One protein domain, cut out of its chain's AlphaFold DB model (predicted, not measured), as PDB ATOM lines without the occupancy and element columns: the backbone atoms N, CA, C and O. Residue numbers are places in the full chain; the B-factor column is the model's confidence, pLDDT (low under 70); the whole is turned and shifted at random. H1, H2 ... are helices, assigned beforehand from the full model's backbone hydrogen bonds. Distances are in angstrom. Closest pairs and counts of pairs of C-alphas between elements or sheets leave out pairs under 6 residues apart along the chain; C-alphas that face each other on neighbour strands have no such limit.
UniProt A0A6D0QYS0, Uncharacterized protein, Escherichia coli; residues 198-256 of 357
ATOM      1  N   ILE A 198     158.165 121.994 145.326       72.31
ATOM      2  CA  ILE A 198     159.368 122.438 144.574       72.31
ATOM      3  C   ILE A 198     159.139 123.812 143.938       72.31
ATOM      4  O   ILE A 198     160.029 124.667 143.919       72.31
ATOM      5  N   ASN A 199     157.931 124.046 143.432       76.44
ATOM      6  CA  ASN A 199     157.546 125.278 142.760       76.44
ATOM      7  C   ASN A 199     157.032 126.375 143.714       76.44
ATOM      8  O   ASN A 199     156.534 127.399 143.241       76.44
ATOM      9  N   GLY A 200     157.212 126.221 145.031       77.75
ATOM     10  CA  GLY A 200     156.903 127.246 146.032       77.75
ATOM     11  C   GLY A 200     155.422 127.340 146.403       77.75
ATOM     12  O   GLY A 200     154.960 128.409 146.797       77.75
ATOM     13  N   LEU A 201     154.664 126.251 146.245       86.31
ATOM     14  CA  LEU A 201     153.280 126.144 146.709       86.31
ATOM     15  C   LEU A 201     153.235 125.358 148.021       86.31
ATOM     16  O   LEU A 201     153.770 124.258 148.104       86.31
ATOM     17  N   GLN A 202     152.567 125.897 149.039       86.62
ATOM     18  CA  GLN A 202     152.356 125.181 150.296       86.62
ATOM     19  C   GLN A 202     151.186 124.204 150.140       86.62
ATOM     20  O   GLN A 202     150.043 124.631 149.973       86.62
ATOM     21  N   ILE A 203     151.465 122.900 150.201       88.31
ATOM     22  CA  ILE A 203     150.445 121.846 150.215       88.31
ATOM     23  C   ILE A 203     150.400 121.205 151.608       88.31
ATOM     24  O   ILE A 203     151.418 121.027 152.268       88.31
ATOM     25  N   SER A 204     149.197 120.863 152.069       90.19
ATOM     26  CA  SER A 204     148.973 120.125 153.316       90.19
ATOM     27  C   SER A 204     148.555 118.699 152.979       90.19
ATOM     28  O   SER A 204     147.462 118.486 152.454       90.19
ATOM     29  N   GLU A 205     149.393 117.715 153.311       86.62
ATOM     30  CA  GLU A 205     149.115 116.283 153.104       86.62
ATOM     31  C   GLU A 205     147.817 115.841 153.807       86.62
ATOM     32  O   GLU A 205     147.025 115.071 153.257       86.62
ATOM     33  N   LYS A 206     147.536 116.413 154.987       91.44
ATOM     34  CA  LYS A 206     146.277 116.222 155.723       91.44
ATOM     35  C   LYS A 206     145.075 116.737 154.926       91.44
ATOM     36  O   LYS A 206     144.060 116.049 154.840       91.44
ATOM     37  N   THR A 207     145.185 117.924 154.332       94.50
ATOM     38  CA  THR A 207     144.098 118.542 153.552       94.50
ATOM     39  C   THR A 207     143.916 117.853 152.198       94.50
ATOM     40  O   THR A 207     142.784 117.668 151.763       94.50
ATOM     41  N   LEU A 208     145.003 117.399 151.565       92.94
ATOM     42  CA  LEU A 208     144.974 116.584 150.348       92.94
ATOM     43  C   LEU A 208     144.223 115.265 150.590       92.94
ATOM     44  O   LEU A 208     143.265 114.960 149.883       92.94
ATOM     45  N   THR A 209     144.596 114.533 151.644       91.50
ATOM     46  CA  THR A 209     143.931 113.280 152.048       91.50
ATOM     47  C   THR A 209     142.460 113.513 152.412       91.50
ATOM     48  O   THR A 209     141.589 112.734 152.026       91.50
ATOM     49  N   GLN A 210     142.145 114.623 153.091       93.25
ATOM     50  CA  GLN A 210     140.759 115.020 153.342       93.25
ATOM     51  C   GLN A 210     139.995 115.272 152.032       93.25
ATOM     52  O   GLN A 210     138.856 114.839 151.920       93.25
ATOM     53  N   GLY A 211     140.615 115.901 151.029       94.75
ATOM     54  CA  GLY A 211     140.024 116.112 149.704       94.75
ATOM     55  C   GLY A 211     139.675 114.806 148.982       94.75
ATOM     56  O   GLY A 211     138.573 114.687 148.452       94.75
ATOM     57  N   PHE A 212     140.555 113.799 149.030       93.31
ATOM     58  CA  PHE A 212     140.259 112.446 148.533       93.31
ATOM     59  C   PHE A 212     139.059 111.814 149.255       93.31
ATOM     60  O   PHE A 212     138.153 111.280 148.608       93.31
ATOM     61  N   ASN A 213     139.017 111.910 150.585       91.12
ATOM     62  CA  ASN A 213     137.933 111.349 151.393       91.12
ATOM     63  C   ASN A 213     136.596 112.071 151.156       91.12
ATOM     64  O   ASN A 213     135.573 111.410 150.962       91.12
ATOM     65  N   ASP A 214     136.599 113.406 151.122       93.88
ATOM     66  CA  ASP A 214     135.431 114.241 150.826       93.88
ATOM     67  C   ASP A 214     134.900 113.952 149.406       93.88
ATOM     68  O   ASP A 214     133.689 113.824 149.221       93.88
ATOM     69  N   ALA A 215     135.783 113.774 148.413       93.00
ATOM     70  CA  ALA A 215     135.406 113.410 147.045       93.00
ATOM     71  C   ALA A 215     134.770 112.011 146.963       93.00
ATOM     72  O   ALA A 215     133.674 111.866 146.420       93.00
ATOM     73  N   SER A 216     135.415 110.999 147.555       90.56
ATOM     74  CA  SER A 216     134.912 109.616 147.603       90.56
ATOM     75  C   SER A 216     133.524 109.532 148.257       90.56
ATOM     76  O   SER A 216     132.610 108.889 147.741       90.56
ATOM     77  N   ASN A 217     133.319 110.285 149.343       91.38
ATOM     78  CA  ASN A 217     132.047 110.355 150.066       91.38
ATOM     79  C   ASN A 217     131.009 111.309 149.439       91.38
ATOM     80  O   ASN A 217     129.932 111.474 150.012       91.38
ATOM     81  N   LYS A 218     131.306 111.951 148.295       93.31
ATOM     82  CA  LYS A 218     130.458 112.970 147.637       93.31
ATOM     83  C   LYS A 218     130.108 114.172 148.539       93.31
ATOM     84  O   LYS A 218     129.055 114.784 148.390       93.31
ATOM     85  N   LYS A 219     131.006 114.525 149.463       94.94
ATOM     86  CA  LYS A 219     130.905 115.627 150.441       94.94
ATOM     87  C   LYS A 219     131.936 116.729 150.149       94.94
ATOM     88  O   LYS A 219     132.596 117.233 151.056       94.94
ATOM     89  N   LEU A 220     132.106 117.069 148.869       94.06
ATOM     90  CA  LEU A 220     133.037 118.108 148.423       94.06
ATOM     91  C   LEU A 220     132.732 119.452 149.097       94.06
ATOM     92  O   LEU A 220     131.591 119.907 149.110       94.06
ATOM     93  N   LYS A 221     133.778 120.096 149.626       96.81
ATOM     94  CA  LYS A 221     133.702 121.398 150.312       96.81
ATOM     95  C   LYS A 221     133.968 122.601 149.394       96.81
ATOM     96  O   LYS A 221     133.982 123.728 149.869       96.81
ATOM     97  N   LEU A 222     134.205 122.347 148.106       95.75
ATOM     98  CA  LEU A 222     134.445 123.328 147.047       95.75
ATOM     99  C   LEU A 222     133.650 122.910 145.806       95.75
ATOM    100  O   LEU A 222     133.540 121.716 145.516       95.75
ATOM    101  N   SER A 223     133.137 123.880 145.054       95.75
ATOM    102  CA  SER A 223     132.505 123.644 143.754       95.75
ATOM    103  C   SER A 223     133.524 123.276 142.669       95.75
ATOM    104  O   SER A 223     134.713 123.589 142.762       95.75
ATOM    105  N   GLU A 224     133.048 122.676 141.570       93.12
ATOM    106  CA  GLU A 224     133.874 122.389 140.384       93.12
ATOM    107  C   GLU A 224     134.605 123.639 139.859       93.12
ATOM    108  O   GLU A 224     135.740 123.547 139.388       93.12
ATOM    109  N   LYS A 225     133.971 124.818 139.971       94.44
ATOM    110  CA  LYS A 225     134.552 126.097 139.553       94.44
ATOM    111  C   LYS A 225     135.711 126.508 140.459       94.44
ATOM    112  O   LYS A 225     136.779 126.818 139.946       94.44
ATOM    113  N   GLU A 226     135.529 126.478 141.778       96.56
ATOM    114  CA  GLU A 226     136.587 126.841 142.736       96.56
ATOM    115  C   GLU A 226     137.799 125.909 142.619       96.56
ATOM    116  O   GLU A 226     138.940 126.371 142.632       96.56
ATOM    117  N   ILE A 227     137.560 124.609 142.410       93.31
ATOM    118  CA  ILE A 227     138.615 123.624 142.132       93.31
ATOM    119  C   ILE A 227     139.350 123.976 140.825       93.31
ATOM    120  O   ILE A 227     140.581 124.010 140.798       93.31
ATOM    121  N   SER A 228     138.622 124.286 139.746       91.81
ATOM    122  CA  SER A 228     139.211 124.648 138.448       91.81
ATOM    123  C   SER A 228     140.004 125.965 138.491       91.81
ATOM    124  O   SER A 228     141.099 126.040 137.924       91.81
ATOM    125  N   ASP A 229     139.510 126.978 139.204       91.81
ATOM    126  CA  ASP A 229     140.186 128.267 139.382       91.81
ATOM    127  C   ASP A 229     141.470 128.114 140.219       91.81
ATOM    128  O   ASP A 229     142.524 128.646 139.850       91.81
ATOM    129  N   ALA A 230     141.423 127.325 141.300       91.06
ATOM    130  CA  ALA A 230     142.588 127.023 142.131       91.06
ATOM    131  C   ALA A 230     143.686 126.294 141.334       91.06
ATOM    132  O   ALA A 230     144.838 126.735 141.321       91.06
ATOM    133  N   LEU A 231     143.330 125.236 140.593       90.06
ATOM    134  CA  LEU A 231     144.261 124.502 139.724       90.06
ATOM    135  C   LEU A 231     144.836 125.390 138.603       90.06
ATOM    136  O   LEU A 231     146.016 125.280 138.257       90.06
ATOM    137  N   SER A 232     144.043 126.325 138.074       87.56
ATOM    138  CA  SER A 232     144.501 127.313 137.087       87.56
ATOM    139  C   SER A 232     145.531 128.293 137.668       87.56
ATOM    140  O   SER A 232     146.511 128.634 137.000       87.56
ATOM    141  N   SER A 233     145.345 128.726 138.919       85.31
ATOM    142  CA  SER A 233     146.294 129.587 139.642       85.31
ATOM    143  C   SER A 233     147.608 128.860 139.971       85.31
ATOM    144  O   SER A 233     148.700 129.407 139.768       85.31
ATOM    145  N   VAL A 234     147.507 127.590 140.384       87.75
ATOM    146  CA  VAL A 234     148.643 126.677 140.588       87.75
ATOM    147  C   VAL A 234     149.486 126.569 139.317       87.75
ATOM    148  O   VAL A 234     150.675 126.878 139.359       87.75
ATOM    149  N   ASN A 235     148.880 126.239 138.171       81.12
ATOM    150  CA  ASN A 235     149.595 126.072 136.899       81.12
ATOM    151  C   ASN A 235     150.380 127.342 136.495       81.12
ATOM    152  O   ASN A 235     151.568 127.276 136.176       81.12
ATOM    153  N   ARG A 236     149.762 128.528 136.609       82.50
ATOM    154  CA  ARG A 236     150.431 129.822 136.349       82.50
ATOM    155  C   ARG A 236     151.642 130.057 137.260       82.50
ATOM    156  O   ARG A 236     152.636 130.633 136.823       82.50
ATOM    157  N   THR A 237     151.560 129.630 138.518       86.12
ATOM    158  CA  THR A 237     152.634 129.810 139.508       86.12
ATOM    159  C   THR A 237     153.771 128.813 139.300       86.12
ATOM    160  O   THR A 237     154.928 129.233 139.264       86.12
ATOM    161  N   VAL A 238     153.449 127.541 139.039       85.19
ATOM    162  CA  VAL A 238     154.412 126.496 138.659       85.19
ATOM    163  C   VAL A 238     155.204 126.915 137.424       85.19
ATOM    164  O   VAL A 238     156.428 126.989 137.485       85.19
ATOM    165  N   GLN A 239     154.536 127.305 136.332       82.31
ATOM    166  CA  GLN A 239     155.229 127.740 135.114       82.31
ATOM    167  C   GLN A 239     156.152 128.944 135.354       82.31
ATOM    168  O   GLN A 239     157.270 128.974 134.839       82.31
ATOM    169  N   ARG A 240     155.721 129.932 136.152       86.31
ATOM    170  CA  ARG A 240     156.544 131.104 136.491       86.31
ATOM    171  C   ARG A 240     157.809 130.702 137.255       86.31
ATOM    172  O   ARG A 240     158.894 131.186 136.937       86.31
ATOM    173  N   ASN A 241     157.679 129.823 138.246       85.19
ATOM    174  CA  ASN A 241     158.774 129.462 139.146       85.19
ATOM    175  C   ASN A 241     159.717 128.414 138.526       85.19
ATOM    176  O   ASN A 241     160.935 128.524 138.690       85.19
ATOM    177  N   THR A 242     159.196 127.498 137.702       80.25
ATOM    178  CA  THR A 242     159.996 126.630 136.822       80.25
ATOM    179  C   THR A 242     160.851 127.469 135.866       80.25
ATOM    180  O   THR A 242     162.071 127.325 135.875       80.25
ATOM    181  N   ARG A 243     160.269 128.430 135.126       83.44
ATOM    182  CA  ARG A 243     161.030 129.301 134.200       83.44
ATOM    183  C   ARG A 243     162.135 130.106 134.896       83.44
ATOM    184  O   ARG A 243     163.220 130.242 134.336       83.44
ATOM    185  N   LYS A 244     161.890 130.607 136.118       85.50
ATOM    186  CA  LYS A 244     162.924 131.256 136.951       85.50
ATOM    187  C   LYS A 244     164.063 130.291 137.292       85.50
ATOM    188  O   LYS A 244     165.223 130.619 137.064       85.50
ATOM    189  N   THR A 245     163.721 129.102 137.789       81.06
ATOM    190  CA  THR A 245     164.688 128.057 138.166       81.06
ATOM    191  C   THR A 245     165.547 127.655 136.970       81.06
ATOM    192  O   THR A 245     166.769 127.680 137.054       81.06
ATOM    193  N   GLU A 246     164.932 127.379 135.820       80.88
ATOM    194  CA  GLU A 246     165.659 127.100 134.580       80.88
ATOM    195  C   GLU A 246     166.563 128.254 134.129       80.88
ATOM    196  O   GLU A 246     167.609 128.001 133.543       80.88
ATOM    197  N   SER A 247     166.178 129.515 134.354       85.62
ATOM    198  CA  SER A 247     167.008 130.664 133.974       85.62
ATOM    199  C   SER A 247     168.296 130.715 134.797       85.62
ATOM    200  O   SER A 247     169.374 130.837 134.222       85.62
ATOM    201  N   LEU A 248     168.186 130.529 136.117       86.00
ATOM    202  CA  LEU A 248     169.328 130.432 137.033       86.00
ATOM    203  C   LEU A 248     170.210 129.212 136.718       86.00
ATOM    204  O   LEU A 248     171.435 129.282 136.793       86.00
ATOM    205  N   LEU A 249     169.600 128.092 136.320       84.50
ATOM    206  CA  LEU A 249     170.332 126.906 135.879       84.50
ATOM    207  C   LEU A 249     171.061 127.148 134.552       84.50
ATOM    208  O   LEU A 249     172.238 126.824 134.463       84.50
ATOM    209  N   ARG A 250     170.425 127.767 133.548       84.62
ATOM    210  CA  ARG A 250     171.073 128.127 132.271       84.62
ATOM    211  C   ARG A 250     172.247 129.086 132.468       84.62
ATOM    212  O   ARG A 250     173.289 128.881 131.859       84.62
ATOM    213  N   GLU A 251     172.116 130.072 133.354       88.44
ATOM    214  CA  GLU A 251     173.203 130.993 133.725       88.44
ATOM    215  C   GLU A 251     174.429 130.251 134.294       88.44
ATOM    216  O   GLU A 251     175.568 130.574 133.963       88.44
ATOM    217  N   LYS A 252     174.205 129.228 135.131       88.38
ATOM    218  CA  LYS A 252     175.257 128.560 135.925       88.38
ATOM    219  C   LYS A 252     175.804 127.271 135.302       88.38
ATOM    220  O   LYS A 252     176.918 126.861 135.622       88.38
ATOM    221  N   ILE A 253     175.029 126.628 134.431       87.94
ATOM    222  CA  ILE A 253     175.410 125.445 133.643       87.94
ATOM    223  C   ILE A 253     175.978 125.870 132.275       87.94
ATOM    224  O   ILE A 253     176.814 125.165 131.700       87.94
ATOM    225  N   GLY A 254     175.557 127.031 131.762       86.12
ATOM    226  CA  GLY A 254     175.901 127.517 130.430       86.12
ATOM    227  C   GLY A 254     175.394 126.576 129.338       86.12
ATOM    228  O   GLY A 254     174.328 125.973 129.449       86.12
ATOM    229  N   ASN A 255     176.202 126.397 128.293       84.31
ATOM    230  CA  ASN A 255     175.860 125.565 127.133       84.31
ATOM    231  C   ASN A 255     176.012 124.044 127.378       84.31
ATOM    232  O   ASN A 255     175.895 123.261 126.435       84.31
ATOM    233  N   LYS A 256     176.301 123.594 128.610       87.81
ATOM    234  CA  LYS A 256     176.398 122.158 128.923       87.81
ATOM    235  C   LYS A 256     175.010 121.511 128.908       87.81
ATOM    236  O   LYS A 256     174.063 122.025 129.498       87.81
TER     237      LYS A 256
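AT A GLANCE: This is residues 198 to 256 of the 357 residues of an uncharacterized protein of Escherichia coli (UniProt A0A6D0QYS0). A hook-shaped model: one long straight helix, H2, makes the length, and a short helix, H1, lies before it, with residues 217 to 223 turning back between them and an open gap left between the two helices. The opening stretch, residues 198 to 204, runs from beside the middle of H2 to the start of H1. The printed part has 59 residues with two named helices, H1 then H2, and no named strand; its class is all helix. It is extended, with a radius of gyration of the C-alphas of 16.6 A, and its outline is a rod spanning 52 by 22 by 15 A.

IN THESE COORDINATES: Start at C-alpha 198, at (159.368, 122.438, 144.574), and go on to C-alpha 205 at (149.115, 116.283, 153.104). There H1 begins; it holds residues 205 to 216 and is 16.6 A long from first to last C-alpha. Next find C-alpha 224 at (133.874, 122.389, 140.384), where H2 begins; it holds residues 224 to 253, is 42.2 A long from first to last C-alpha and ends with C-alpha 253 at (175.410, 125.445, 133.643).

HOW THE PARTS SIT: H1 and H2 are apart, with no C-alpha of the one within 8 A of the other. A short link of 7 residues joins them. In the backbones of H1 and H2, every O i to N i+4 pair is within hydrogen-bond range.

THE WHOLE: The two C-alphas farthest apart are those of Asn 217 and Asn 255, at 51.7 A. Look for stretches that stand free at residues 202 to 209, of which 205 to 209 belong to H1; at residues 223 to 233, of which 224 to 233 belong to H2; and at residues 246 to 256, of which 246 to 253 belong to H2. The printed part has no cut. Its mean pLDDT is 88.4, and no printed residue is under 70.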